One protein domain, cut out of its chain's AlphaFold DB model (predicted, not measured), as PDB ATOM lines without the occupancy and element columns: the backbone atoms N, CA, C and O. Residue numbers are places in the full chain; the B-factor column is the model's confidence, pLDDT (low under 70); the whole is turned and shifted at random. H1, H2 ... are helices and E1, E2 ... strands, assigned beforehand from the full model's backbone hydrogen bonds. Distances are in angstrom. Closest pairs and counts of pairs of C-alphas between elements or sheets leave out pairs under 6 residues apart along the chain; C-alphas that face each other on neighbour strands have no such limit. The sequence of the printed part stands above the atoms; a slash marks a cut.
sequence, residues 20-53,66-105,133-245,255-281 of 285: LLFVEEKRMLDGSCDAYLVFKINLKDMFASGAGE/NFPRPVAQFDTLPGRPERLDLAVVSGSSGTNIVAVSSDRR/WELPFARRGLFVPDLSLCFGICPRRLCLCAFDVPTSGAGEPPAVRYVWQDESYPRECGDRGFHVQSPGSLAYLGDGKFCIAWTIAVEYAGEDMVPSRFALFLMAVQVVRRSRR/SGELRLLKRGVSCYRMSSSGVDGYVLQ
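AT A GLANCE: This is residues 20 to 53, 66 to 105, 133 to 245 and 255 to 281 of the 285 residues of an uncharacterized protein of Panicum miliaceum (UniProt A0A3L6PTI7). The model is a stack of three strongly twisted antiparallel sheets: E10 E11 E12 E13 makes the middle layer, faced in part by E3 E2 E1 E14 and in part by E6 E7 E8 E9. The hairpin E4 and E5 lies beside the edge strand E14, and its tip, residues 90 to 95, sticks out; the short helices H1 and H2 only graze the stack. The printed part has 214 residues with 14 named strands and two named helices, in the order E1 to E9, H1, H2, E10 to E14, each sheet being given above in its strand order, and the class is mostly strand. It is compact, with a radius of gyration of the C-alphas of 18.2 A, and spans 58 by 43 by 39 A.

IN THESE COORDINATES: Begin with the sheet E10 E11 E12 E13, which holds E12, the longest strand by residues. Find C-alpha 209 at (187.318, 288.286, 289.971); from there E11, residues 209 to 221, runs 37.1 A. E12, residues 226 to 241, runs 42.8 A to C-alpha 241 at (190.322, 299.250, 294.249) and bends by 78 degrees at residue 229. E10 is residues 201 to 204, and E13, residues 258 to 269, runs 33.2 A. Next find C-alpha 20 at (185.169, 276.594, 286.383), where E1, residues 20 to 27, begins and runs 23.1 A. E2, residues 33 to 42, runs 26.4 A; E3 is residues 72 to 75, and E14 residues 274 to 280. Further strands are E4, residues 85 to 91; E5, residues 94 to 100; E6, residues 138 to 144; E7, residues 149 to 153; E8, residues 160 to 163; and E9, residues 176 to 179. The helices are H1, residues 181 to 184, and H2, residues 187 to 190.

HOW THE PARTS SIT: In the sheet E10 E11 E12 E13 look first at the hairpin E11 and E12, where N 212 and O 235 are 2.9 A apart, within hydrogen-bond range. E10, E11 and E12 form a meander, each strand the antiparallel neighbour of the one before. For E10 and E11 see N 203 and O 211, 2.9 A; for E12 and E13, N 234 and O 266, 2.8 A. Residues 195 to 196 also pair, antiparallel, with residues 216 to 217 of E11. This sheet is face to face with E3 E2 E1 E14, their best planes 23 degrees apart; the closest C-alphas of E11 and E14 are those of Thr 215 and Asp 276, 5.8 A. Within that second sheet find N 23 and O 278 of E1 and E14, 2.9 A; N 24 and O 37 of E1 and E2, 2.9 A; and N 36 and O 74 of E2 and E3, 2.8 A. The sheet E10 E11 E12 E13 is also face to face with E6 E7 E8 E9, their best planes 29 degrees apart; the closest C-alphas of E6 and E10 are those of Arg 140 and Ser 201, 7.0 A. E6 to E9 form another meander, with N 142 and O 151 at 2.8 A, N 161 and O 152 at 2.9 A, and N 162 and O 178 at 2.9 A. In the hairpin E4 and E5, N 87 and O 98 are 2.9 A apart; the closest C-alphas of E4 and E14 are those of Ala 87 and Leu 280, 6.1 A. H1 and H2 are too short for an O i to N i+4 pair; the one O i to N i+3 pair is within range in H2 but not in H1.

THE WHOLE: The C-alphas farthest apart are those of Gly 79 and Arg 245, 62.0 A. Three cuts leave out residues 54 to 65, 106 to 132 and 246 to 254, with gaps of 28.8 A, 27.4 A and 14.3 A between C-alphas. Of the links printed whole, E8 to E9, residues 164 to 175, is long. Mean pLDDT of the printed part is 73.3; 75 residues are under 70, among them residues 74 to 105.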
ATOM      1  N   LEU A  20     185.488 276.910 285.006       75.12
ATOM      2  CA  LEU A  20     185.169 276.594 286.383       75.12
ATOM      3  C   LEU A  20     184.433 275.262 286.430       75.12
ATOM      4  O   LEU A  20     183.713 274.918 285.484       75.12
ATOM      5  N   LEU A  21     184.697 274.499 287.484       70.12
ATOM      6  CA  LEU A  21     184.021 273.237 287.718       70.12
ATOM      7  C   LEU A  21     182.810 273.492 288.607       70.12
ATOM      8  O   LEU A  21     182.903 274.200 289.608       70.12
ATOM      9  N   PHE A  22     181.689 272.922 288.203       74.81
ATOM     10  CA  PHE A  22     180.418 272.999 288.900       74.81
ATOM     11  C   PHE A  22     179.937 271.599 289.190       74.81
ATOM     12  O   PHE A  22     180.151 270.703 288.378       74.81
ATOM     13  N   VAL A  23     179.290 271.436 290.327       73.94
ATOM     14  CA  VAL A  23     178.745 270.164 290.773       73.94
ATOM     15  C   VAL A  23     177.239 270.318 290.853       73.94
ATOM     16  O   VAL A  23     176.768 271.290 291.435       73.94
ATOM     17  N   GLU A  24     176.508 269.396 290.243       79.12
ATOM     18  CA  GLU A  24     175.072 269.201 290.445       79.12
ATOM     19  C   GLU A  24     174.875 267.948 291.294       79.12
ATOM     20  O   GLU A  24     175.421 266.891 290.969       79.12
ATOM     21  N   GLU A  25     174.090 268.073 292.356       77.50
ATOM     22  CA  GLU A  25     173.655 266.959 293.195       77.50
ATOM     23  C   GLU A  25     172.328 266.408 292.655       77.50
ATOM     24  O   GLU A  25     171.377 267.172 292.448       77.50
ATOM     25  N   LYS A  26     172.255 265.093 292.423       74.88
ATOM     26  CA  LYS A  26     171.036 264.388 291.996       74.88
ATOM     27  C   LYS A  26     170.480 263.512 293.111       74.88
ATOM     28  O   LYS A  26     171.255 262.826 293.768       74.88
ATOM     29  N   ARG A  27     169.156 263.511 293.286       69.38
ATOM     30  CA  ARG A  27     168.468 262.807 294.383       69.38
ATOM     31  C   ARG A  27     167.557 261.673 293.895       69.38
ATOM     32  O   ARG A  27     166.777 261.900 292.965       69.38
ATOM     33  N   MET A  28     167.581 260.527 294.581       58.53
ATOM     34  CA  MET A  28     166.642 259.413 294.405       58.53
ATOM     35  C   MET A  28     165.275 259.785 294.959       58.53
ATOM     36  O   MET A  28     165.110 260.677 295.798       58.53
ATOM     37  N   LEU A  29     164.285 259.003 294.534       56.56
ATOM     38  CA  LEU A  29     162.920 259.031 295.055       56.56
ATOM     39  C   LEU A  29     162.851 258.757 296.572       56.56
ATOM     40  O   LEU A  29     161.873 259.140 297.204       56.56
ATOM     41  N   ASP A  30     163.875 258.126 297.158       54.41
ATOM     42  CA  ASP A  30     163.980 257.844 298.597       54.41
ATOM     43  C   ASP A  30     164.637 258.978 299.415       54.41
ATOM     44  O   ASP A  30     164.770 258.873 300.635       54.41
ATOM     45  N   GLY A  31     165.044 260.074 298.763       55.56
ATOM     46  CA  GLY A  31     165.666 261.231 299.404       55.56
ATOM     47  C   GLY A  31     167.184 261.135 299.613       55.56
ATOM     48  O   GLY A  31     167.773 262.113 300.097       55.56
ATOM     49  N   SER A  32     167.832 260.030 299.231       56.88
ATOM     50  CA  SER A  32     169.297 259.922 299.172       56.88
ATOM     51  C   SER A  32     169.868 260.631 297.931       56.88
ATOM     52  O   SER A  32     169.153 260.871 296.964       56.88
ATOM     53  N   CYS A  33     171.127 261.083 297.997       60.38
ATOM     54  CA  CYS A  33     171.854 261.561 296.813       60.38
ATOM     55  C   CYS A  33     172.336 260.333 296.037       60.38
ATOM     56  O   CYS A  33     172.706 259.363 296.699       60.38
ATOM     57  N   ASP A  34     172.375 260.391 294.703       67.75
ATOM     58  CA  ASP A  34     172.649 259.229 293.821       67.75
ATOM     59  C   ASP A  34     173.923 259.419 293.034       67.75
ATOM     60  O   ASP A  34     174.610 258.463 292.682       67.75
ATOM     61  N   ALA A  35     174.164 260.675 292.665       68.31
ATOM     62  CA  ALA A  35     175.225 261.041 291.769       68.31
ATOM     63  C   ALA A  35     175.564 262.523 291.900       68.31
ATOM     64  O   ALA A  35     174.688 263.393 291.918       68.31
ATOM     65  N   TYR A  36     176.859 262.806 291.871       67.06
ATOM     66  CA  TYR A  36     177.405 264.136 291.659       67.06
ATOM     67  C   TYR A  36     177.849 264.250 290.208       67.06
ATOM     68  O   TYR A  36     178.783 263.567 289.777       67.06
ATOM     69  N   LEU A  37     177.200 265.125 289.444       76.00
ATOM     70  CA  LEU A  37     177.622 265.440 288.083       76.00
ATOM     71  C   LEU A  37     178.544 266.648 288.100       76.00
ATOM     72  O   LEU A  37     178.172 267.716 288.581       76.00
ATOM     73  N   VAL A  38     179.740 266.499 287.535       70.69
ATOM     74  CA  VAL A  38     180.706 267.592 287.434       70.69
ATOM     75  C   VAL A  38     180.693 268.162 286.028       70.69
ATOM     76  O   VAL A  38     180.937 267.462 285.047       70.69
ATOM     77  N   PHE A  39     180.474 269.465 285.921       80.81
ATOM     78  CA  PHE A  39     180.429 270.210 284.671       80.81
ATOM     79  C   PHE A  39     181.586 271.185 284.572       80.81
ATOM     80  O   PHE A  39     182.013 271.786 285.554       80.81
ATOM     81  N   LYS A  40     182.058 271.408 283.345       79.31
ATOM     82  CA  LYS A  40     183.062 272.428 283.042       79.31
ATOM     83  C   LYS A  40     182.420 273.568 282.268       79.31
ATOM     84  O   LYS A  40     182.166 273.434 281.072       79.31
ATOM     85  N   ILE A  41     182.212 274.704 282.925       85.75
ATOM     86  CA  ILE A  41     181.573 275.877 282.318       85.75
ATOM     87  C   ILE A  41     182.633 276.913 281.945       85.75
ATOM     88  O   ILE A  41     183.592 277.153 282.683       85.75
ATOM     89  N   ASN A  42     182.484 277.512 280.764       84.44
ATOM     90  CA  ASN A  42     183.337 278.597 280.292       84.44
ATOM     91  C   ASN A  42     182.741 279.943 280.713       84.44
ATOM     92  O   ASN A  42     181.625 280.268 280.329       84.44
ATOM     93  N   LEU A  43     183.515 280.734 281.451       84.19
ATOM     94  CA  LEU A  43     183.096 282.032 281.978       84.19
ATOM     95  C   LEU A  43     183.629 283.207 281.153       84.19
ATOM     96  O   LEU A  43     183.490 284.353 281.568       84.19
ATOM     97  N   LYS A  44     184.296 282.953 280.018       82.31
ATOM     98  CA  LYS A  44     184.954 284.001 279.219       82.31
ATOM     99  C   LYS A  44     184.013 285.172 278.917       82.31
ATOM    100  O   LYS A  44     184.411 286.316 279.125       82.31
ATOM    101  N   ASP A  45     182.798 284.869 278.478       82.75
ATOM    102  CA  ASP A  45     181.865 285.880 277.980       82.75
ATOM    103  C   ASP A  45     181.200 286.655 279.129       82.75
ATOM    104  O   ASP A  45     180.910 287.834 278.978       82.75
ATOM    105  N   MET A  46     181.103 286.060 280.326       86.75
ATOM    106  CA  MET A  46     180.591 286.733 281.532       86.75
ATOM    107  C   MET A  46     181.528 287.827 282.074       86.75
ATOM    108  O   MET A  46     181.140 288.593 282.949       86.75
ATOM    109  N   PHE A  47     182.777 287.883 281.599       84.62
ATOM    110  CA  PHE A  47     183.763 288.908 281.966       84.62
ATOM    111  C   PHE A  47     184.184 289.779 280.774       84.62
ATOM    112  O   PHE A  47     185.197 290.480 280.871       84.62
ATOM    113  N   ALA A  48     183.486 289.703 279.637       78.00
ATOM    114  CA  ALA A  48     183.751 290.588 278.512       78.00
ATOM    115  C   ALA A  48     183.352 292.027 278.885       78.00
ATOM    116  O   ALA A  48     182.314 292.261 279.498       78.00
ATOM    117  N   SER A  49     184.227 292.987 278.580       52.91
ATOM    118  CA  SER A  49     184.012 294.406 278.879       52.91
ATOM    119  C   SER A  49     182.900 294.931 277.972       52.91
ATOM    120  O   SER A  49     183.129 295.060 276.774       52.91
ATOM    121  N   GLY A  50     181.710 295.162 278.522       50.31
ATOM    122  CA  GLY A  50     180.570 295.695 277.769       50.31
ATOM    123  C   GLY A  50     179.272 295.824 278.570       50.31
ATOM    124  O   GLY A  50     178.496 296.717 278.284       50.31
ATOM    125  N   ALA A  51     179.057 295.024 279.617       43.00
ATOM    126  CA  ALA A  51     177.795 295.022 280.377       43.00
ATOM    127  C   ALA A  51     177.660 296.174 281.402       43.00
ATOM    128  O   ALA A  51     177.228 295.955 282.532       43.00
ATOM    129  N   GLY A  52     178.141 297.377 281.081       45.97
ATOM    130  CA  GLY A  52     178.133 298.479 282.047       45.97
ATOM    131  C   GLY A  52     178.451 299.869 281.505       45.97
ATOM    132  O   GLY A  52     178.870 300.712 282.293       45.97
ATOM    133  N   GLU A  53     178.284 300.114 280.204       39.41
ATOM    134  CA  GLU A  53     178.241 301.482 279.676       39.41
ATOM    135  C   GLU A  53     176.792 301.821 279.304       39.41
ATOM    136  O   GLU A  53     176.245 301.296 278.346       39.41
ATOM    137  N   ASN A  66     171.173 274.919 278.607       88.44
ATOM    138  CA  ASN A  66     171.410 273.559 279.086       88.44
ATOM    139  C   ASN A  66     172.855 273.445 279.582       88.44
ATOM    140  O   ASN A  66     173.748 274.106 279.038       88.44
ATOM    141  N   PHE A  67     173.096 272.610 280.594       85.56
ATOM    142  CA  PHE A  67     174.465 272.274 280.979       85.56
ATOM    143  C   PHE A  67     175.229 271.658 279.792       85.56
ATOM    144  O   PHE A  67     174.640 270.951 278.966       85.56
ATOM    145  N   PRO A  68     176.548 271.909 279.684       85.19
ATOM    146  CA  PRO A  68     177.394 271.130 278.790       85.19
ATOM    147  C   PRO A  68     177.393 269.656 279.221       85.19
ATOM    148  O   PRO A  68     176.929 269.310 280.305       85.19
ATOM    149  N   ARG A  69     177.962 268.771 278.397       77.00
ATOM    150  CA  ARG A  69     178.144 267.373 278.812       77.00
ATOM    151  C   ARG A  69     178.978 267.309 280.106       77.00
ATOM    152  O   ARG A  69     179.986 268.026 280.184       77.00
ATOM    153  N   PRO A  70     178.575 266.493 281.099       75.69
ATOM    154  CA  PRO A  70     179.347 266.325 282.322       75.69
ATOM    155  C   PRO A  70     180.732 265.776 281.979       75.69
ATOM    156  O   PRO A  70     180.894 264.965 281.066       75.69
ATOM    157  N   VAL A  71     181.745 266.271 282.682       70.88
ATOM    158  CA  VAL A  71     183.138 265.828 282.540       70.88
ATOM    159  C   VAL A  71     183.481 264.695 283.501       70.88
ATOM    160  O   VAL A  71     184.473 264.009 283.281       70.88
ATOM    161  N   ALA A  72     182.676 264.512 284.550       56.44
ATOM    162  CA  ALA A  72     182.742 263.385 285.468       56.44
ATOM    163  C   ALA A  72     181.371 263.161 286.120       56.44
ATOM    164  O   ALA A  72     180.553 264.082 286.195       56.44
ATOM    165  N   GLN A  73     181.158 261.943 286.599       73.81
ATOM    166  CA  GLN A  73     180.024 261.538 287.417       73.81
ATOM    167  C   GLN A  73     180.568 260.671 288.551       73.81
ATOM    168  O   GLN A  73     181.432 259.827 288.310       73.81
ATOM    169  N   PHE A  74     180.087 260.906 289.764       55.00
ATOM    170  CA  PHE A  74     180.425 260.113 290.940       55.00
ATOM    171  C   PHE A  74     179.137 259.608 291.555       55.00
ATOM    172  O   PHE A  74     178.366 260.424 292.052       55.00
ATOM    173  N   ASP A  75     178.914 258.301 291.502       61.00
ATOM    174  CA  ASP A  75     177.729 257.685 292.088       61.00
ATOM    175  C   ASP A  75     177.953 257.438 293.584       61.00
ATOM    176  O   ASP A  75     179.034 257.021 294.007       61.00
ATOM    177  N   THR A  76     176.937 257.721 294.386       55.03
ATOM    178  CA  THR A  76     176.899 257.447 295.830       55.03
ATOM    179  C   THR A  76     176.332 256.056 296.089       55.03
ATOM    180  O   THR A  76     175.610 255.479 295.272       55.03
ATOM    181  N   LEU A  77     176.660 255.478 297.245       50.56
ATOM    182  CA  LEU A  77     176.173 254.145 297.590       50.56
ATOM    183  C   LEU A  77     174.669 254.168 297.950       50.56
ATOM    184  O   LEU A  77     174.271 254.932 298.834       50.56
ATOM    185  N   PRO A  78     173.833 253.292 297.351       49.97
ATOM    186  CA  PRO A  78     172.403 253.224 297.648       49.97
ATOM    187  C   PRO A  78     172.120 252.992 299.138       49.97
ATOM    188  O   PRO A  78     172.768 252.161 299.782       49.97
ATOM    189  N   GLY A  79     171.136 253.705 299.695       47.84
ATOM    190  CA  GLY A  79     170.727 253.554 301.097       47.84
ATOM    191  C   GLY A  79     171.705 254.139 302.124       47.84
ATOM    192  O   GLY A  79     171.535 253.920 303.325       47.84
ATOM    193  N   ARG A  80     172.725 254.890 301.684       45.78
ATOM    194  CA  ARG A  80     173.612 255.666 302.556       45.78
ATOM    195  C   ARG A  80     173.598 257.133 302.120       45.78
ATOM    196  O   ARG A  80     174.072 257.430 301.031       45.78
ATOM    197  N   PRO A  81     173.081 258.069 302.936       47.94
ATOM    198  CA  PRO A  81     173.180 259.490 302.627       47.94
ATOM    199  C   PRO A  81     174.653 259.912 302.694       47.94
ATOM    200  O   PRO A  81     175.192 260.160 303.770       47.94
ATOM    201  N   GLU A  82     175.312 259.938 301.539       45.12
ATOM    202  CA  GLU A  82     176.722 260.283 301.403       45.12
ATOM    203  C   GLU A  82     176.865 261.648 300.723       45.12
ATOM    204  O   GLU A  82     176.394 261.871 299.600       45.12
ATOM    205  N   ARG A  83     177.513 262.584 301.424       49.00
ATOM    206  CA  ARG A  83     177.817 263.914 300.897       49.00
ATOM    207  C   ARG A  83     179.283 263.997 300.493       49.00
ATOM    208  O   ARG A  83     180.142 263.728 301.327       49.00
ATOM    209  N   LEU A  84     179.555 264.361 299.237       42.09
ATOM    210  CA  LEU A  84     180.916 264.572 298.744       42.09
ATOM    211  C   LEU A  84     181.250 266.063 298.751       42.09
ATOM    212  O   LEU A  84     180.694 266.826 297.962       42.09
ATOM    213  N   ASP A  85     182.197 266.466 299.597       48.59
ATOM    214  CA  ASP A  85     182.777 267.806 299.543       48.59
ATOM    215  C   ASP A  85     183.969 267.816 298.588       48.59
ATOM    216  O   ASP A  85     184.993 267.164 298.811       48.59
ATOM    217  N   LEU A  86     183.816 268.554 297.490       45.16
ATOM    218  CA  LEU A  86     184.791 268.608 296.410       45.16
ATOM    219  C   LEU A  86     185.692 269.854 296.525       45.16
ATOM    220  O   LEU A  86     185.243 270.994 296.721       45.16
ATOM    221  N   ALA A  87     186.995 269.646 296.347       42.88
ATOM    222  CA  ALA A  87     188.007 270.691 296.253       42.88
ATOM    223  C   ALA A  87     188.967 270.402 295.096       42.88
ATOM    224  O   ALA A  87     189.302 269.255 294.815       42.88
ATOM    225  N   VAL A  88     189.433 271.447 294.413       40.22
ATOM    226  CA  VAL A  88     190.474 271.310 293.389       40.22
ATOM    227  C   VAL A  88     191.823 271.605 294.031       40.22
ATOM    228  O   VAL A  88     192.005 272.666 294.625       40.22
ATOM    229  N   VAL A  89     192.775 270.688 293.883       38.88
ATOM    230  CA  VAL A  89     194.143 270.817 294.392       38.88
ATOM    231  C   VAL A  89     195.109 270.803 293.207       38.88
ATOM    232  O   VAL A  89     195.042 269.928 292.343       38.88
ATOM    233  N   SER A  90     196.015 271.781 293.143       38.75
ATOM    234  CA  SER A  90     197.131 271.741 292.189       38.75
ATOM    235  C   SER A  90     198.183 270.740 292.662       38.75
ATOM    236  O   SER A  90     198.694 270.875 293.771       38.75
ATOM    237  N   GLY A  91     198.527 269.765 291.816       37.50
ATOM    238  CA  GLY A  91     199.657 268.854 292.010       37.50
ATOM    239  C   GLY A  91     200.750 269.059 290.957       37.50
ATOM    240  O   GLY A  91     200.532 269.705 289.932       37.50
ATOM    241  N   SER A  92     201.930 268.475 291.180       32.84
ATOM    242  CA  SER A  92     203.093 268.563 290.276       32.84
ATOM    243  C   SER A  92     202.860 267.973 288.875       32.84
ATOM    244  O   SER A  92     203.627 268.264 287.960       32.84
ATOM    245  N   SER A  93     201.797 267.187 288.686       29.94
ATOM    246  CA  SER A  93     201.427 266.537 287.424       29.94
ATOM    247  C   SER A  93     200.107 267.031 286.805       29.94
ATOM    248  O   SER A  93     199.730 266.546 285.739       29.94
ATOM    249  N   GLY A  94     199.405 267.999 287.416       35.28
ATOM    250  CA  GLY A  94     198.144 268.539 286.887       35.28
ATOM    251  C   GLY A  94     197.126 268.999 287.942       35.28
ATOM    252  O   GLY A  94     197.415 269.080 289.134       35.28
ATOM    253  N   THR A  95     195.916 269.330 287.474       33.41
ATOM    254  CA  THR A  95     194.756 269.701 288.304       33.41
ATOM    255  C   THR A  95     194.080 268.438 288.845       33.41
ATOM    256  O   THR A  95     193.468 267.706 288.069       33.41
ATOM    257  N   ASN A  96     194.145 268.205 290.156       29.81
ATOM    258  CA  ASN A  96     193.477 267.083 290.817       29.81
ATOM    259  C   ASN A  96     192.168 267.561 291.465       29.81
ATOM    260  O   ASN A  96     192.116 268.647 292.038       29.81
ATOM    261  N   ILE A  97     191.107 266.757 291.381       32.28
ATOM    262  CA  ILE A  97     189.867 266.963 292.140       32.28
ATOM    263  C   ILE A  97     189.923 266.004 293.328       32.28
ATOM    264  O   ILE A  97     190.099 264.805 293.136       32.28
ATOM    265  N   VAL A  98     189.804 266.531 294.540       35.03
ATOM    266  CA  VAL A  98     189.723 265.758 295.781       35.03
ATOM    267  C   VAL A  98     188.274 265.789 296.246       35.03
ATOM    268  O   VAL A  98     187.687 266.865 296.342       35.03
ATOM    269  N   ALA A  99     187.708 264.613 296.498       33.31
ATOM    270  CA  ALA A  99     186.386 264.419 297.079       33.31
ATOM    271  C   ALA A  99     186.555 263.824 298.475       33.31
ATOM    272  O   ALA A  99     187.395 262.942 298.663       33.31
ATOM    273  N   VAL A 100     185.772 264.289 299.441       40.84
ATOM    274  CA  VAL A 100     185.763 263.729 300.792       40.84
ATOM    275  C   VAL A 100     184.387 263.150 301.081       40.84
ATOM    276  O   VAL A 100     183.396 263.869 300.995       40.84
ATOM    277  N   SER A 101     184.356 261.856 301.401       38.00
ATOM    278  CA  SER A 101     183.163 261.117 301.816       38.00
ATOM    279  C   SER A 101     182.927 261.221 303.324       38.00
ATOM    280  O   SER A 101     183.865 261.282 304.124       38.00
ATOM    281  N   SER A 102     181.656 261.177 303.724       46.12
ATOM    282  CA  SER A 102     181.202 261.079 305.116       46.12
ATOM    283  C   SER A 102     181.585 259.763 305.827       46.12
ATOM    284  O   SER A 102     181.300 259.606 307.014       46.12
ATOM    285  N   ASP A 103     182.248 258.818 305.153       35.28
ATOM    286  CA  ASP A 103     182.612 257.484 305.661       35.28
ATOM    287  C   ASP A 103     183.961 257.391 306.423       35.28
ATOM    288  O   ASP A 103     184.422 256.296 306.753       35.28
ATOM    289  N   ARG A 104     184.496 258.545 306.858       40.16
ATOM    290  CA  ARG A 104     185.579 258.736 307.856       40.16
ATOM    291  C   ARG A 104     187.031 258.611 307.369       40.16
ATOM    292  O   ARG A 104     187.787 257.785 307.886       40.16
ATOM    293  N   ARG A 105     187.509 259.571 306.563       35.09
ATOM    294  CA  ARG A 105     188.948 259.948 306.593       35.09
ATOM    295  C   ARG A 105     189.291 261.439 306.675       35.09
ATOM    296  O   ARG A 105     190.430 261.730 307.017       35.09
ATOM    297  N   TRP A 133     180.639 282.524 318.803       64.50
ATOM    298  CA  TRP A 133     180.206 283.403 317.721       64.50
ATOM    299  C   TRP A 133     180.180 282.644 316.391       64.50
ATOM    300  O   TRP A 133     180.875 281.643 316.225       64.50
ATOM    301  N   GLU A 134     179.368 283.113 315.442       62.03
ATOM    302  CA  GLU A 134     179.230 282.538 314.097       62.03
ATOM    303  C   GLU A 134     180.025 283.352 313.071       62.03
ATOM    304  O   GLU A 134     180.172 284.573 313.190       62.03
ATOM    305  N   LEU A 135     180.519 282.687 312.026       63.28
ATOM    306  CA  LEU A 135     181.165 283.369 310.910       63.28
ATOM    307  C   LEU A 135     180.129 284.146 310.073       63.28
ATOM    308  O   LEU A 135     178.999 283.695 309.891       63.28
ATOM    309  N   PRO A 136     180.497 285.303 309.492       62.59
ATOM    310  CA  PRO A 136     179.560 286.162 308.760       62.59
ATOM    311  C   PRO A 136     179.188 285.634 307.360       62.59
ATOM    312  O   PRO A 136     178.658 286.387 306.535       62.59
ATOM    313  N   PHE A 137     179.478 284.365 307.065       63.41
ATOM    314  CA  PHE A 137     179.260 283.721 305.776       63.41
ATOM    315  C   PHE A 137     178.800 282.269 305.948       63.41
ATOM    316  O   PHE A 137     179.142 281.616 306.926       63.41
ATOM    317  N   ALA A 138     178.058 281.759 304.968       63.09
ATOM    318  CA  ALA A 138     177.646 280.363 304.893       63.09
ATOM    319  C   ALA A 138     178.603 279.537 304.029       63.09
ATOM    320  O   ALA A 138     179.192 280.055 303.072       63.09
ATOM    321  N   ARG A 139     178.658 278.225 304.293       64.81
ATOM    322  CA  ARG A 139     179.392 277.221 303.503       64.81
ATOM    323  C   ARG A 139     180.904 277.466 303.456       64.81
ATOM    324  O   ARG A 139     181.657 276.816 304.168       64.81
ATOM    325  N   ARG A 140     181.371 278.355 302.572       69.25
ATOM    326  CA  ARG A 140     182.796 278.536 302.259       69.25
ATOM    327  C   ARG A 140     183.190 280.009 302.276       69.25
ATOM    328  O   ARG A 140     182.633 280.818 301.536       69.25
ATOM    329  N   GLY A 141     184.224 280.307 303.057       62.62
ATOM    330  CA  GLY A 141     184.967 281.561 303.018       62.62
ATOM    331  C   GLY A 141     186.260 281.393 302.219       62.62
ATOM    332  O   GLY A 141     186.867 280.324 302.223       62.62
ATOM    333  N   LEU A 142     186.682 282.440 301.516       70.81
ATOM    334  CA  LEU A 142     187.889 282.468 300.697       70.81
ATOM    335  C   LEU A 142     188.798 283.601 301.159       70.81
ATOM    336  O   LEU A 142     188.442 284.771 301.032       70.81
ATOM    337  N   PHE A 143     189.990 283.266 301.646       72.25
ATOM    338  CA  PHE A 143     191.029 284.264 301.865       72.25
ATOM    339  C   PHE A 143     191.642 284.685 300.526       72.25
ATOM    340  O   PHE A 143     192.064 283.840 299.734       72.25
ATOM    341  N   VAL A 144     191.702 285.994 300.273       71.81
ATOM    342  CA  VAL A 144     192.306 286.568 299.065       71.81
ATOM    343  C   VAL A 144     193.539 287.379 299.466       71.81
ATOM    344  O   VAL A 144     193.391 288.527 299.896       71.81
ATOM    345  N   PRO A 145     194.759 286.827 299.301       66.44
ATOM    346  CA  PRO A 145     195.995 287.462 299.764       66.44
ATOM    347  C   PRO A 145     196.181 288.886 299.234       66.44
ATOM    348  O   PRO A 145     196.491 289.798 300.001       66.44
ATOM    349  N   ASP A 146     195.888 289.099 297.947       74.06
ATOM    350  CA  ASP A 146     196.039 290.391 297.262       74.06
ATOM    351  C   ASP A 146     195.187 291.510 297.869       74.06
ATOM    352  O   ASP A 146     195.491 292.692 297.688       74.06
ATOM    353  N   LEU A 147     194.091 291.145 298.537       76.12
ATOM    354  CA  LEU A 147     193.154 292.056 299.192       76.12
ATOM    355  C   LEU A 147     193.280 292.010 300.719       76.12
ATOM    356  O   LEU A 147     192.735 292.891 301.373       76.12
ATOM    357  N   SER A 148     194.015 291.029 301.255       78.56
ATOM    358  CA  SER A 148     194.196 290.771 302.689       78.56
ATOM    359  C   SER A 148     192.868 290.687 303.452       78.56
ATOM    360  O   SER A 148     192.761 291.140 304.585       78.56
ATOM    361  N   LEU A 149     191.853 290.117 302.800       78.06
ATOM    362  CA  LEU A 149     190.498 289.961 303.320       78.06
ATOM    363  C   LEU A 149     189.984 288.560 303.007       78.06
ATOM    364  O   LEU A 149     190.385 287.934 302.018       78.06
ATOM    365  N   CYS A 150     189.058 288.104 303.835       75.81
ATOM    366  CA  CYS A 150     188.260 286.925 303.566       75.81
ATOM    367  C   CYS A 150     186.937 287.332 302.909       75.81
ATOM    368  O   CYS A 150     186.374 288.377 303.223       75.81
ATOM    369  N   PHE A 151     186.452 286.508 301.984       83.06
ATOM    370  CA  PHE A 151     185.228 286.727 301.217       83.06
ATOM    371  C   PHE A 151     184.293 285.539 301.383       83.06
ATOM    372  O   PHE A 151     184.743 284.398 301.354       83.06
ATOM    373  N   GLY A 152     182.996 285.783 301.503       80.44
ATOM    374  CA  GLY A 152     182.003 284.719 301.622       80.44
ATOM    375  C   GLY A 152     180.608 285.214 301.270       80.44
ATOM    376  O   GLY A 152     180.424 286.396 300.981       80.44
ATOM    377  N   ILE A 153     179.629 284.310 301.268       83.19
ATOM    378  CA  ILE A 153     178.230 284.694 301.060       83.19
ATOM    379  C   ILE A 153     177.533 284.823 302.404       83.19
ATOM    380  O   ILE A 153     177.462 283.861 303.165       83.19
ATOM    381  N   CYS A 154     177.011 286.010 302.697       80.75
ATOM    382  CA  CYS A 154     176.275 286.276 303.922       80.75
ATOM    383  C   CYS A 154     174.994 285.418 303.965       80.75
ATOM    384  O   CYS A 154     174.146 285.593 303.089       80.75
ATOM    385  N   PRO A 155     174.784 284.557 304.981       68.94
ATOM    386  CA  PRO A 155     173.635 283.643 305.033       68.94
ATOM    387  C   PRO A 155     172.292 284.373 305.041       68.94
ATOM    388  O   PRO A 155     171.333 283.923 304.429       68.94
ATOM    389  N   ARG A 156     172.223 285.522 305.725       77.88
ATOM    390  CA  ARG A 156     170.974 286.277 305.902       77.88
ATOM    391  C   ARG A 156     170.620 287.140 304.698       77.88
ATOM    392  O   ARG A 156     169.452 287.402 304.451       77.88
ATOM    393  N   ARG A 157     171.637 287.642 303.994       84.12
ATOM    394  CA  ARG A 157     171.470 288.591 302.882       84.12
ATOM    395  C   ARG A 157     171.696 287.958 301.514       84.12
ATOM    396  O   ARG A 157     171.469 288.626 300.514       84.12
ATOM    397  N   LEU A 158     172.183 286.716 301.477       88.00
ATOM    398  CA  LEU A 158     172.457 285.935 300.268       88.00
ATOM    399  C   LEU A 158     173.348 286.686 299.259       88.00
ATOM    400  O   LEU A 158     173.208 286.523 298.051       88.00
ATOM    401  N   CYS A 159     174.250 287.531 299.765       90.75
ATOM    402  CA  CYS A 159     175.112 288.414 298.979       90.75
ATOM    403  C   CYS A 159     176.574 288.299 299.422       90.75
ATOM    404  O   CYS A 159     176.873 287.840 300.529       90.75
ATOM    405  N   LEU A 160     177.490 288.724 298.556       91.75
ATOM    406  CA  LEU A 160     178.920 288.729 298.828       91.75
ATOM    407  C   LEU A 160     179.251 289.715 299.957       91.75
ATOM    408  O   LEU A 160     178.888 290.893 299.910       91.75
ATOM    409  N   CYS A 161     180.007 289.241 300.940       88.81
ATOM    410  CA  CYS A 161     180.603 290.057 301.988       88.81
ATOM    411  C   CYS A 161     182.119 289.842 302.044       88.81
ATOM    412  O   CYS A 161     182.638 288.817 301.591       88.81
ATOM    413  N   ALA A 162     182.824 290.823 302.604       86.81
ATOM    414  CA  ALA A 162     184.231 290.701 302.956       86.81
ATOM    415  C   ALA A 162     184.459 291.085 304.417       86.81
ATOM    416  O   ALA A 162     183.838 292.018 304.932       86.81
ATOM    417  N   PHE A 163     185.358 290.367 305.074       76.88
ATOM    418  CA  PHE A 163     185.637 290.465 306.502       76.88
ATOM    419  C   PHE A 163     187.129 290.264 306.768       76.88
ATOM    420  O   PHE A 163     187.867 289.752 305.918       76.88
ATOM    421  N   ASP A 164     187.569 290.715 307.938       74.50
ATOM    422  CA  ASP A 164     188.955 290.555 308.366       74.50
ATOM    423  C   ASP A 164     189.313 289.072 308.526       74.50
ATOM    424  O   ASP A 164     188.452 288.212 308.730       74.50
ATOM    425  N   VAL A 165     190.602 288.755 308.405       65.75
ATOM    426  CA  VAL A 165     191.076 287.386 308.621       65.75
ATOM    427  C   VAL A 165     190.792 287.001 310.077       65.75
ATOM    428  O   VAL A 165     191.215 287.734 310.975       65.75
ATOM    429  N   PRO A 166     190.096 285.875 310.334       59.12
ATOM    430  CA  PRO A 166     189.868 285.415 311.696       59.12
ATOM    431  C   PRO A 166     191.202 285.264 312.431       59.12
ATOM    432  O   PRO A 166     192.112 284.594 311.942       59.12
ATOM    433  N   THR A 167     191.327 285.916 313.585       57.94
ATOM    434  CA  THR A 167     192.517 285.813 314.434       57.94
ATOM    435  C   THR A 167     192.208 284.844 315.563       57.94
ATOM    436  O   THR A 167     191.218 285.027 316.270       57.94
ATOM    437  N   SER A 168     193.030 283.805 315.717       51.97
ATOM    438  CA  SER A 168     192.772 282.772 316.723       51.97
ATOM    439  C   SER A 168     192.817 283.346 318.138       51.97
ATOM    440  O   SER A 168     193.673 284.177 318.453       51.97
ATOM    441  N   GLY A 169     191.886 282.903 318.984       52.25
ATOM    442  CA  GLY A 169     191.792 283.318 320.388       52.25
ATOM    443  C   GLY A 169     191.225 284.725 320.615       52.25
ATOM    444  O   GLY A 169     191.162 285.172 321.760       52.25
ATOM    445  N   ALA A 170     190.791 285.420 319.561       58.56
ATOM    446  CA  ALA A 170     189.982 286.619 319.710       58.56
ATOM    447  C   ALA A 170     188.584 286.205 320.199       58.56
ATOM    448  O   ALA A 170     187.873 285.469 319.520       58.56
ATOM    449  N   GLY A 171     188.170 286.678 321.375       61.41
ATOM    450  CA  GLY A 171     186.838 286.397 321.932       61.41
ATOM    451  C   GLY A 171     185.670 287.006 321.140       61.41
ATOM    452  O   GLY A 171     184.533 286.949 321.599       61.41
ATOM    453  N   GLU A 172     185.934 287.592 319.971       69.25
ATOM    454  CA  GLU A 172     184.992 288.353 319.154       69.25
ATOM    455  C   GLU A 172     185.023 287.878 317.689       69.25
ATOM    456  O   GLU A 172     186.077 287.460 317.196       69.25
ATOM    457  N   PRO A 173     183.889 287.956 316.967       62.38
ATOM    458  CA  PRO A 173     183.827 287.574 315.563       62.38
ATOM    459  C   PRO A 173     184.657 288.514 314.669       62.38
ATOM    460  O   PRO A 173     184.813 289.698 314.979       62.38
ATOM    461  N   PRO A 174     185.130 288.035 313.501       69.88
ATOM    462  CA  PRO A 174     185.841 288.876 312.545       69.88
ATOM    463  C   PRO A 174     184.991 290.066 312.087       69.88
ATOM    464  O   PRO A 174     183.824 289.907 311.718       69.88
ATOM    465  N   ALA A 175     185.588 291.259 312.044       81.81
ATOM    466  CA  ALA A 175     184.873 292.455 311.624       81.81
ATOM    467  C   ALA A 175     184.493 292.376 310.136       81.81
ATOM    468  O   ALA A 175     185.340 292.195 309.255       81.81
ATOM    469  N   VAL A 176     183.205 292.560 309.842       82.81
ATOM    470  CA  VAL A 176     182.709 292.678 308.467       82.81
ATOM    471  C   VAL A 176     183.083 294.055 307.926       82.81
ATOM    472  O   VAL A 176     182.702 295.081 308.484       82.81
ATOM    473  N   ARG A 177     183.840 294.082 306.827       88.19
ATOM    474  CA  ARG A 177     184.360 295.308 306.202       88.19
ATOM    475  C   ARG A 177     183.481 295.789 305.055       88.19
ATOM    476  O   ARG A 177     183.349 296.993 304.856       88.19
ATOM    477  N   TYR A 178     182.894 294.855 304.307       91.50
ATOM    478  CA  TYR A 178     182.069 295.149 303.137       91.50
ATOM    479  C   TYR A 178     180.891 294.181 303.026       91.50
ATOM    480  O   TYR A 178     181.032 292.985 303.284       91.50
ATOM    481  N   VAL A 179     179.744 294.701 302.587       92.00
ATOM    482  CA  VAL A 179     178.540 293.935 302.238       92.00
ATOM    483  C   VAL A 179     177.997 294.515 300.934       92.00
ATOM    484  O   VAL A 179     177.582 295.669 300.915       92.00
ATOM    485  N   TRP A 180     178.018 293.739 299.849       93.19
ATOM    486  CA  TRP A 180     177.604 294.192 298.513       93.19
ATOM    487  C   TRP A 180     176.215 293.667 298.160       93.19
ATOM    488  O   TRP A 180     176.055 292.810 297.289       93.19
ATOM    489  N   GLN A 181     175.204 294.110 298.906       90.50
ATOM    490  CA  GLN A 181     173.853 293.565 298.792       90.50
ATOM    491  C   GLN A 181     173.201 293.890 297.446       90.50
ATOM    492  O   GLN A 181     172.625 293.000 296.824       90.50
ATOM    493  N   ASP A 182     173.318 295.127 296.976       88.31
ATOM    494  CA  ASP A 182     172.648 295.563 295.751       88.31
ATOM    495  C   ASP A 182     173.339 295.036 294.494       88.31
ATOM    496  O   ASP A 182     172.677 294.729 293.508       88.31
ATOM    497  N   GLU A 183     174.660 294.865 294.539       90.56
ATOM    498  CA  GLU A 183     175.447 294.439 293.385       90.56
ATOM    499  C   GLU A 183     175.546 292.918 293.231       90.56
ATOM    500  O   GLU A 183     175.891 292.448 292.144       90.56
ATOM    501  N   SER A 184     175.309 292.146 294.300       91.62
ATOM    502  CA  SER A 184     175.541 290.693 294.297       91.62
ATOM    503  C   SER A 184     174.371 289.821 294.742       91.62
ATOM    504  O   SER A 184     174.488 288.605 294.652       91.62
ATOM    505  N   TYR A 185     173.243 290.388 295.175       91.38
ATOM    506  CA  TYR A 185     172.014 289.611 295.346       91.38
ATOM    507  C   TYR A 185     171.303 289.445 293.985       91.38
ATOM    508  O   TYR A 185     171.127 290.441 293.280       91.38
ATOM    509  N   PRO A 186     170.880 288.229 293.578       88.19
ATOM    510  CA  PRO A 186     170.291 287.980 292.260       88.19
ATOM    511  C   PRO A 186     168.820 288.436 292.176       88.19
ATOM    512  O   PRO A 186     167.913 287.620 292.009       88.19
ATOM    513  N   ARG A 187     168.570 289.751 292.283       87.25
ATOM    514  CA  ARG A 187     167.221 290.362 292.237       87.25
ATOM    515  C   ARG A 187     166.449 289.970 290.976       87.25
ATOM    516  O   ARG A 187     165.273 289.636 291.065       87.25
ATOM    517  N   GLU A 188     167.159 289.869 289.854       82.94
ATOM    518  CA  GLU A 188     166.594 289.494 288.550       82.94
ATOM    519  C   GLU A 188     165.941 288.100 288.530       82.94
ATOM    520  O   GLU A 188     165.151 287.797 287.638       82.94
ATOM    521  N   CYS A 189     166.277 287.217 289.480       85.56
ATOM    522  CA  CYS A 189     165.573 285.944 289.634       85.56
ATOM    523  C   CYS A 189     164.156 286.164 290.176       85.56
ATOM    524  O   CYS A 189     163.205 285.592 289.645       85.56
ATOM    525  N   GLY A 190     164.019 287.022 291.192       83.81
ATOM    526  CA  GLY A 190     162.735 287.340 291.817       83.81
ATOM    527  C   GLY A 190     161.776 288.035 290.854       83.81
ATOM    528  O   GLY A 190     160.608 287.666 290.797       83.81
ATOM    529  N   ASP A 191     162.286 288.944 290.017       83.06
ATOM    530  CA  ASP A 191     161.493 289.640 288.990       83.06
ATOM    531  C   ASP A 191     160.861 288.675 287.967       83.06
ATOM    532  O   ASP A 191     159.878 289.002 287.305       83.06
ATOM    533  N   ARG A 192     161.405 287.456 287.851       81.06
ATOM    534  CA  ARG A 192     160.907 286.383 286.978       81.06
ATOM    535  C   ARG A 192     160.108 285.305 287.712       81.06
ATOM    536  O   ARG A 192     159.767 284.295 287.102       81.06
ATOM    537  N   GLY A 193     159.830 285.494 289.003       85.12
ATOM    538  CA  GLY A 193     159.133 284.515 289.840       85.12
ATOM    539  C   GLY A 193     159.990 283.314 290.251       85.12
ATOM    540  O   GLY A 193     159.448 282.286 290.650       85.12
ATOM    541  N   PHE A 194     161.320 283.406 290.142       89.88
ATOM    542  CA  PHE A 194     162.234 282.372 290.628       89.88
ATOM    543  C   PHE A 194     162.692 282.678 292.050       89.88
ATOM    544  O   PHE A 194     162.913 283.833 292.417       89.88
ATOM    545  N   HIS A 195     162.921 281.629 292.841       88.62
ATOM    546  CA  HIS A 195     163.301 281.779 294.244       88.62
ATOM    547  C   HIS A 195     164.643 281.121 294.541       88.62
ATOM    548  O   HIS A 195     164.870 279.965 294.189       88.62
ATOM    549  N   VAL A 196     165.527 281.848 295.225       88.12
ATOM    550  CA  VAL A 196     166.828 281.340 295.675       88.12
ATOM    551  C   VAL A 196     166.623 280.322 296.798       88.12
ATOM    552  O   VAL A 196     165.971 280.624 297.791       88.12
ATOM    553  N   GLN A 197     167.181 279.122 296.636       82.38
ATOM    554  CA  GLN A 197     166.974 277.987 297.547       82.38
ATOM    555  C   GLN A 197     168.151 277.752 298.495       82.38
ATOM    556  O   GLN A 197     167.991 277.157 299.557       82.38
ATOM    557  N   SER A 198     169.347 278.212 298.124       72.69
ATOM    558  CA  SER A 198     170.565 278.006 298.906       72.69
ATOM    559  C   SER A 198     171.292 279.324 299.181       72.69
ATOM    560  O   SER A 198     171.159 280.270 298.402       72.69
ATOM    561  N   PRO A 199     172.124 279.394 300.244       68.06
ATOM    562  CA  PRO A 199     172.966 280.557 300.523       68.06
ATOM    563  C   PRO A 199     173.849 280.984 299.348       68.06
ATOM    564  O   PRO A 199     174.310 282.114 299.315       68.06
ATOM    565  N   GLY A 200     174.065 280.098 298.374       78.00
ATOM    566  CA  GLY A 200     174.986 280.286 297.268       78.00
ATOM    567  C   GLY A 200     176.386 279.774 297.601       78.00
ATOM    568  O   GLY A 200     176.732 279.484 298.746       78.00
ATOM    569  N   SER A 201     177.201 279.611 296.572       82.38
ATOM    570  CA  SER A 201     178.594 279.184 296.660       82.38
ATOM    571  C   SER A 201     179.483 280.153 295.894       82.38
ATOM    572  O   SER A 201     179.039 280.818 294.957       82.38
ATOM    573  N   LEU A 202     180.741 280.262 296.315       86.81
ATOM    574  CA  LEU A 202     181.668 281.280 295.836       86.81
ATOM    575  C   LEU A 202     182.969 280.642 295.344       86.81
ATOM    576  O   LEU A 202     183.534 279.776 296.012       86.81
ATOM    577  N   ALA A 203     183.470 281.129 294.210       86.12
ATOM    578  CA  ALA A 203     184.803 280.825 293.708       86.12
ATOM    579  C   ALA A 203     185.571 282.103 293.353       86.12
ATOM    580  O   ALA A 203     185.054 282.988 292.668       86.12
ATOM    581  N   TYR A 204     186.833 282.167 293.764       83.88
ATOM    582  CA  TYR A 204     187.786 283.203 293.386       83.88
ATOM    583  C   TYR A 204     188.574 282.778 292.143       83.88
ATOM    584  O   TYR A 204     189.154 281.695 292.098       83.88
ATOM    585  N   LEU A 205     188.606 283.641 291.129       86.12
ATOM    586  CA  LEU A 205     189.190 283.378 289.809       86.12
ATOM    587  C   LEU A 205     190.505 284.141 289.563       86.12
ATOM    588  O   LEU A 205     190.997 284.142 288.434       86.12
ATOM    589  N   GLY A 206     191.041 284.819 290.583       83.25
ATOM    590  CA  GLY A 206     192.210 285.694 290.459       83.25
ATOM    591  C   GLY A 206     191.863 287.127 290.031       83.25
ATOM    592  O   GLY A 206     190.791 287.400 289.485       83.25
ATOM    593  N   ASP A 207     192.783 288.064 290.271       85.75
ATOM    594  CA  ASP A 207     192.661 289.499 289.949       85.75
ATOM    595  C   ASP A 207     191.382 290.176 290.489       85.75
ATOM    596  O   ASP A 207     190.746 290.983 289.796       85.75
ATOM    597  N   GLY A 208     190.941 289.799 291.691       87.19
ATOM    598  CA  GLY A 208     189.695 290.308 292.276       87.19
ATOM    599  C   GLY A 208     188.418 289.805 291.590       87.19
ATOM    600  O   GLY A 208     187.343 290.321 291.872       87.19
ATOM    601  N   LYS A 209     188.490 288.833 290.673       91.56
ATOM    602  CA  LYS A 209     187.318 288.286 289.971       91.56
ATOM    603  C   LYS A 209     186.740 287.108 290.742       91.56
ATOM    604  O   LYS A 209     187.481 286.208 291.128       91.56
ATOM    605  N   PHE A 210     185.423 287.071 290.879       92.06
ATOM    606  CA  PHE A 210     184.707 285.992 291.547       92.06
ATOM    607  C   PHE A 210     183.547 285.495 290.685       92.06
ATOM    608  O   PHE A 210     183.005 286.234 289.861       92.06
ATOM    609  N   CYS A 211     183.172 284.238 290.892       92.50
ATOM    610  CA  CYS A 211     181.919 283.671 290.416       92.50
ATOM    611  C   CYS A 211     181.090 283.265 291.632       92.50
ATOM    612  O   CYS A 211     181.570 282.497 292.467       92.50
ATOM    613  N   ILE A 212     179.863 283.769 291.707       93.06
ATOM    614  CA  ILE A 212     178.870 283.370 292.698       93.06
ATOM    615  C   ILE A 212     177.857 282.465 292.003       93.06
ATOM    616  O   ILE A 212     177.498 282.721 290.852       93.06
ATOM    617  N   ALA A 213     177.438 281.398 292.668       92.06
ATOM    618  CA  ALA A 213     176.498 280.430 292.130       92.06
ATOM    619  C   ALA A 213     175.391 280.137 293.140       92.06
ATOM    620  O   ALA A 213     175.693 279.762 294.271       92.06
ATOM    621  N   TRP A 214     174.136 280.266 292.723       92.38
ATOM    622  CA  TRP A 214     172.962 279.924 293.522       92.38
ATOM    623  C   TRP A 214     172.133 278.866 292.817       92.38
ATOM    624  O   TRP A 214     172.008 278.879 291.591       92.38
ATOM    625  N   THR A 215     171.505 278.010 293.609       91.75
ATOM    626  CA  THR A 215     170.412 277.167 293.134       91.75
ATOM    627  C   THR A 215     169.119 277.957 293.259       91.75
ATOM    628  O   THR A 215     168.811 278.492 294.329       91.75
ATOM    629  N   ILE A 216     168.373 278.049 292.165       92.50
ATOM    630  CA  ILE A 216     167.071 278.711 292.108       92.50
ATOM    631  C   ILE A 216     165.986 277.696 291.760       92.50
ATOM    632  O   ILE A 216     166.198 276.824 290.920       92.50
ATOM    633  N   ALA A 217     164.824 277.812 292.392       91.62
ATOM    634  CA  ALA A 217     163.618 277.103 291.994       91.62
ATOM    635  C   ALA A 217     162.975 277.828 290.808       91.62
ATOM    636  O   ALA A 217     162.821 279.052 290.836       91.62
ATOM    637  N   VAL A 218     162.634 277.065 289.772       90.56
ATOM    638  CA  VAL A 218     162.058 277.581 288.520       90.56
ATOM    639  C   VAL A 218     160.682 277.003 288.209       90.56
ATOM    640  O   VAL A 218     159.940 277.607 287.443       90.56
ATOM    641  N   GLU A 219     160.331 275.863 288.804       89.50
ATOM    642  CA  GLU A 219     158.986 275.288 288.743       89.50
ATOM    643  C   GLU A 219     158.607 274.733 290.118       89.50
ATOM    644  O   GLU A 219     159.469 274.357 290.920       89.50
ATOM    645  N   TYR A 220     157.300 274.676 290.356       87.75
ATOM    646  CA  TYR A 220     156.677 274.228 291.594       87.75
ATOM    647  C   TYR A 220     155.638 273.158 291.270       87.75
ATOM    648  O   TYR A 220     155.010 273.210 290.212       87.75
ATOM    649  N   ALA A 221     155.472 272.172 292.147       84.44
ATOM    650  CA  ALA A 221     154.491 271.105 291.984       84.44
ATOM    651  C   ALA A 221     153.674 270.887 293.262       84.44
ATOM    652  O   ALA A 221     154.140 271.154 294.370       84.44
ATOM    653  N   GLY A 222     152.471 270.340 293.076       83.19
ATOM    654  CA  GLY A 222     151.532 270.050 294.158       83.19
ATOM    655  C   GLY A 222     150.844 271.296 294.717       83.19
ATOM    656  O   GLY A 222     151.193 272.427 294.384       83.19
ATOM    657  N   GLU A 223     149.848 271.071 295.571       79.62
ATOM    658  CA  GLU A 223     149.098 272.141 296.246       79.62
ATOM    659  C   GLU A 223     149.975 272.919 297.237       79.62
ATOM    660  O   GLU A 223     149.825 274.129 297.383       79.62
ATOM    661  N   ASP A 224     150.965 272.245 297.827       82.44
ATOM    662  CA  ASP A 224     151.920 272.828 298.774       82.44
ATOM    663  C   ASP A 224     153.002 273.699 298.108       82.44
ATOM    664  O   ASP A 224     153.895 274.201 298.794       82.44
ATOM    665  N   MET A 225     152.955 273.875 296.778       83.44
ATOM    666  CA  MET A 225     153.926 274.669 296.013       83.44
ATOM    667  C   MET A 225     155.372 274.277 296.348       83.44
ATOM    668  O   MET A 225     156.226 275.118 296.637       83.44
ATOM    669  N   VAL A 226     155.659 272.974 296.316       84.69
ATOM    670  CA  VAL A 226     157.003 272.457 296.587       84.69
ATOM    671  C   VAL A 226     157.868 272.673 295.344       84.69
ATOM    672  O   VAL A 226     157.439 272.310 294.243       84.69
ATOM    673  N   PRO A 227     159.083 273.245 295.470       86.00
ATOM    674  CA  PRO A 227     160.013 273.353 294.353       86.00
ATOM    675  C   PRO A 227     160.241 271.997 293.672       86.00
ATOM    676  O   PRO A 227     160.676 271.041 294.314       86.00
ATOM    677  N   SER A 228     159.952 271.912 292.375       86.75
ATOM    678  CA  SER A 228     160.019 270.662 291.603       86.75
ATOM    679  C   SER A 228     161.104 270.679 290.534       86.75
ATOM    680  O   SER A 228     161.598 269.625 290.132       86.75
ATOM    681  N   ARG A 229     161.506 271.868 290.073       89.56
ATOM    682  CA  ARG A 229     162.617 272.041 289.133       89.56
ATOM    683  C   ARG A 229     163.508 273.179 289.553       89.56
ATOM    684  O   ARG A 229     163.042 274.239 289.974       89.56
ATOM    685  N   PHE A 230     164.797 272.966 289.334       91.81
ATOM    686  CA  PHE A 230     165.833 273.893 289.739       91.81
ATOM    687  C   PHE A 230     166.719 274.302 288.566       91.81
ATOM    688  O   PHE A 230     166.768 273.670 287.502       91.81
ATOM    689  N   ALA A 231     167.426 275.402 288.765       92.31
ATOM    690  CA  ALA A 231     168.449 275.881 287.866       92.31
ATOM    691  C   ALA A 231     169.617 276.470 288.650       92.31
ATOM    692  O   ALA A 231     169.472 276.926 289.782       92.31
ATOM    693  N   LEU A 232     170.781 276.484 288.011       92.62
ATOM    694  CA  LEU A 232     171.981 277.101 288.540       92.62
ATOM    695  C   LEU A 232     172.114 278.512 287.971       92.62
ATOM    696  O   LEU A 232     172.364 278.690 286.775       92.62
ATOM    697  N   PHE A 233     171.973 279.508 288.839       93.00
ATOM    698  CA  PHE A 233     172.197 280.910 288.522       93.00
ATOM    699  C   PHE A 233     173.635 281.302 288.853       93.00
ATOM    700  O   PHE A 233     174.088 281.149 289.986       93.00
ATOM    701  N   LEU A 234     174.353 281.834 287.867       93.25
ATOM    702  CA  LEU A 234     175.738 282.270 287.989       93.25
ATOM    703  C   LEU A 234     175.834 283.782 287.851       93.25
ATOM    704  O   LEU A 234     175.313 284.347 286.891       93.25
ATOM    705  N   MET A 235     176.604 284.411 288.733       93.06
ATOM    706  CA  MET A 235     176.973 285.819 288.634       93.06
ATOM    707  C   MET A 235     178.491 285.975 288.660       93.06
ATOM    708  O   MET A 235     179.173 285.560 289.597       93.06
ATOM    709  N   ALA A 236     179.024 286.604 287.620       93.38
ATOM    710  CA  ALA A 236     180.404 287.052 287.563       93.38
ATOM    711  C   ALA A 236     180.499 288.457 288.158       93.38
ATOM    712  O   ALA A 236     179.824 289.384 287.703       93.38
ATOM    713  N   VAL A 237     181.382 288.624 289.140       94.12
ATOM    714  CA  VAL A 237     181.644 289.912 289.788       94.12
ATOM    715  C   VAL A 237     183.143 290.187 289.852       94.12
ATOM    716  O   VAL A 237     183.969 289.272 289.790       94.12
ATOM    717  N   GLN A 238     183.522 291.457 289.951       94.19
ATOM    718  CA  GLN A 238     184.914 291.857 290.117       94.19
ATOM    719  C   GLN A 238     185.061 292.932 291.188       94.19
ATOM    720  O   GLN A 238     184.521 294.026 291.060       94.19
ATOM    721  N   VAL A 239     185.857 292.629 292.209       92.44
ATOM    722  CA  VAL A 239     186.288 293.576 293.233       92.44
ATOM    723  C   VAL A 239     187.461 294.387 292.691       92.44
ATOM    724  O   VAL A 239     188.480 293.832 292.275       92.44
ATOM    725  N   VAL A 240     187.328 295.709 292.696       91.50
ATOM    726  CA  VAL A 240     188.365 296.646 292.246       91.50
ATOM    727  C   VAL A 240     188.674 297.671 293.330       91.50
ATOM    728  O   VAL A 240     187.801 298.074 294.097       91.50
ATOM    729  N   ARG A 241     189.928 298.128 293.389       87.31
ATOM    730  CA  ARG A 241     190.322 299.250 294.249       87.31
ATOM    731  C   ARG A 241     189.941 300.564 293.577       87.31
ATOM    732  O   ARG A 241     190.302 300.792 292.423       87.31
ATOM    733  N   ARG A 242     189.268 301.456 294.302       75.69
ATOM    734  CA  ARG A 242     189.013 302.820 293.833       75.69
ATOM    735  C   ARG A 242     190.343 303.572 293.739       75.69
ATOM    736  O   ARG A 242     191.043 303.737 294.739       75.69
ATOM    737  N   SER A 243     190.702 304.063 292.554       59.03
ATOM    738  CA  SER A 243     191.804 305.017 292.431       59.03
ATOM    739  C   SER A 243     191.381 306.324 293.104       59.03
ATOM    740  O   SER A 243     190.434 306.969 292.647       59.03
ATOM    741  N   ARG A 244     192.057 306.740 294.181       54.84
ATOM    742  CA  ARG A 244     191.896 308.113 294.680       54.84
ATOM    743  C   ARG A 244     192.362 309.062 293.573       54.84
ATOM    744  O   ARG A 244     193.521 308.994 293.164       54.84
ATOM    745  N   ARG A 245     191.481 309.955 293.096       53.19
ATOM    746  CA  ARG A 245     191.944 311.177 292.423       53.19
ATOM    747  C   ARG A 245     192.903 311.862 293.401       53.19
ATOM    748  O   ARG A 245     192.600 312.023 294.578       53.19
ATOM    749  N   SER A 255     194.336 302.065 303.026       52.97
ATOM    750  CA  SER A 255     193.066 301.387 302.719       52.97
ATOM    751  C   SER A 255     192.335 302.115 301.585       52.97
ATOM    752  O   SER A 255     191.575 303.058 301.811       52.97
ATOM    753  N   GLY A 256     192.605 301.724 300.339       62.19
ATOM    754  CA  GLY A 256     191.776 302.127 299.202       62.19
ATOM    755  C   GLY A 256     190.397 301.471 299.298       62.19
ATOM    756  O   GLY A 256     190.316 300.262 299.486       62.19
ATOM    757  N   GLU A 257     189.329 302.256 299.173       83.31
ATOM    758  CA  GLU A 257     187.943 301.770 299.168       83.31
ATOM    759  C   GLU A 257     187.741 300.724 298.052       83.31
ATOM    760  O   GLU A 257     188.074 300.979 296.888       83.31
ATOM    761  N   LEU A 258     187.237 299.538 298.406       91.00
ATOM    762  CA  LEU A 258     186.893 298.482 297.452       91.00
ATOM    763  C   LEU A 258     185.499 298.719 296.867       91.00
ATOM    764  O   LEU A 258     184.584 299.140 297.570       91.00
ATOM    765  N   ARG A 259     185.331 298.411 295.581       91.75
ATOM    766  CA  ARG A 259     184.038 298.410 294.885       91.75
ATOM    767  C   ARG A 259     183.802 297.063 294.231       91.75
ATOM    768  O   ARG A 259     184.750 296.485 293.698       91.75
ATOM    769  N   LEU A 260     182.555 296.604 294.225       93.06
ATOM    770  CA  LEU A 260     182.144 295.422 293.479       93.06
ATOM    771  C   LEU A 260     181.510 295.843 292.155       93.06
ATOM    772  O   LEU A 260     180.637 296.699 292.118       93.06
ATOM    773  N   LEU A 261     181.972 295.246 291.062       92.75
ATOM    774  CA  LEU A 261     181.408 295.437 289.732       92.75
ATOM    775  C   LEU A 261     180.714 294.148 289.308       92.75
ATOM    776  O   LEU A 261     181.382 293.118 289.163       92.75
ATOM    777  N   LYS A 262     179.404 294.202 289.064       91.88
ATOM    778  CA  LYS A 262     178.682 293.131 288.371       91.88
ATOM    779  C   LYS A 262     179.159 293.085 286.916       91.88
ATOM    780  O   LYS A 262     179.299 294.124 286.278       91.88
ATOM    781  N   ARG A 263     179.519 291.900 286.413       91.50
ATOM    782  CA  ARG A 263     180.104 291.727 285.067       91.50
ATOM    783  C   ARG A 263     179.190 290.993 284.105       91.50
ATOM    784  O   ARG A 263     179.137 291.348 282.938       91.50
ATOM    785  N   GLY A 264     178.499 289.971 284.585       89.25
ATOM    786  CA  GLY A 264     177.618 289.178 283.747       89.25
ATOM    787  C   GLY A 264     176.939 288.080 284.538       89.25
ATOM    788  O   GLY A 264     177.382 287.703 285.624       89.25
ATOM    789  N   VAL A 265     175.860 287.563 283.972       91.00
ATOM    790  CA  VAL A 265     175.011 286.539 284.576       91.00
ATOM    791  C   VAL A 265     174.749 285.423 283.574       91.00
ATOM    792  O   VAL A 265     174.873 285.601 282.361       91.00
ATOM    793  N   SER A 266     174.466 284.222 284.061       91.25
ATOM    794  CA  SER A 266     174.085 283.084 283.224       91.25
ATOM    795  C   SER A 266     173.254 282.107 284.034       91.25
ATOM    796  O   SER A 266     173.533 281.898 285.208       91.25
ATOM    797  N   CYS A 267     172.273 281.472 283.398       91.50
ATOM    798  CA  CYS A 267     171.423 280.483 284.046       91.50
ATOM    799  C   CYS A 267     171.475 279.150 283.296       91.50
ATOM    800  O   CYS A 267     171.391 279.127 282.063       91.50
ATOM    801  N   TYR A 268     171.620 278.053 284.038       91.25
ATOM    802  CA  TYR A 268     171.686 276.694 283.506       91.25
ATOM    803  C   TYR A 268     170.582 275.839 284.115       91.25
ATOM    804  O   TYR A 268     170.508 275.677 285.330       91.25
ATOM    805  N   ARG A 269     169.726 275.271 283.268       91.19
ATOM    806  CA  ARG A 269     168.682 274.338 283.682       91.19
ATOM    807  C   ARG A 269     169.331 273.069 284.228       91.19
ATOM    808  O   ARG A 269     170.065 272.413 283.490       91.19
ATOM    809  N   MET A 270     169.033 272.733 285.479       90.81
ATOM    810  CA  MET A 270     169.456 271.471 286.081       90.81
ATOM    811  C   MET A 270     168.654 270.315 285.493       90.81
ATOM    812  O   MET A 270     167.594 270.494 284.873       90.81
ATOM    813  N   SER A 271     169.189 269.112 285.643       85.06
ATOM    814  CA  SER A 271     168.457 267.905 285.298       85.06
ATOM    815  C   SER A 271     167.143 267.832 286.086       85.06
ATOM    816  O   SER A 271     166.972 268.484 287.113       85.06
ATOM    817  N   SER A 272     166.181 267.046 285.603       82.81
ATOM    818  CA  SER A 272     164.884 266.895 286.277       82.81
ATOM    819  C   SER A 272     164.985 266.345 287.701       82.81
ATOM    820  O   SER A 272     164.053 266.535 288.468       82.81
ATOM    821  N   SER A 273     166.094 265.684 288.046       81.25
ATOM    822  CA  SER A 273     166.382 265.151 289.382       81.25
ATOM    823  C   SER A 273     167.468 265.933 290.137       81.25
ATOM    824  O   SER A 273     167.920 265.483 291.189       81.25
ATOM    825  N   GLY A 274     167.931 267.065 289.595       82.88
ATOM    826  CA  GLY A 274     168.929 267.920 290.235       82.88
ATOM    827  C   GLY A 274     168.303 268.748 291.351       82.88
ATOM    828  O   GLY A 274     167.244 269.336 291.142       82.88
ATOM    829  N   VAL A 275     168.948 268.807 292.518       81.62
ATOM    830  CA  VAL A 275     168.367 269.423 293.731       81.62
ATOM    831  C   VAL A 275     169.205 270.548 294.331       81.62
ATOM    832  O   VAL A 275     168.650 271.492 294.886       81.62
ATOM    833  N   ASP A 276     170.528 270.490 294.198       81.69
ATOM    834  CA  ASP A 276     171.424 271.589 294.556       81.69
ATOM    835  C   ASP A 276     172.632 271.603 293.618       81.69
ATOM    836  O   ASP A 276     172.926 270.632 292.914       81.69
ATOM    837  N   GLY A 277     173.328 272.730 293.580       82.69
ATOM    838  CA  GLY A 277     174.552 272.864 292.825       82.69
ATOM    839  C   GLY A 277     175.502 273.861 293.458       82.69
ATOM    840  O   GLY A 277     175.105 274.852 294.076       82.69
ATOM    841  N   TYR A 278     176.793 273.594 293.312       80.81
ATOM    842  CA  TYR A 278     177.822 274.452 293.876       80.81
ATOM    843  C   TYR A 278     179.072 274.519 293.009       80.81
ATOM    844  O   TYR A 278     179.341 273.682 292.145       80.81
ATOM    845  N   VAL A 279     179.832 275.587 293.226       83.44
ATOM    846  CA  VAL A 279     181.031 275.896 292.463       83.44
ATOM    847  C   VAL A 279     182.291 275.405 293.166       83.44
ATOM    848  O   VAL A 279     182.445 275.558 294.378       83.44
ATOM    849  N   LEU A 280     183.228 274.844 292.402       74.62
ATOM    850  CA  LEU A 280     184.532 274.444 292.920       74.62
ATOM    851  C   LEU A 280     185.542 275.574 292.748       74.62
ATOM    852  O   LEU A 280     185.682 276.133 291.663       74.62
ATOM    853  N   GLN A 281     186.291 275.869 293.809       72.38
ATOM    854  CA  GLN A 281     187.411 276.804 293.753       72.38
ATOM    855  C   GLN A 281     188.451 276.284 292.746       72.38
ATOM    856  O   GLN A 281     188.917 275.160 292.919       72.38
TER     857      GLN A 281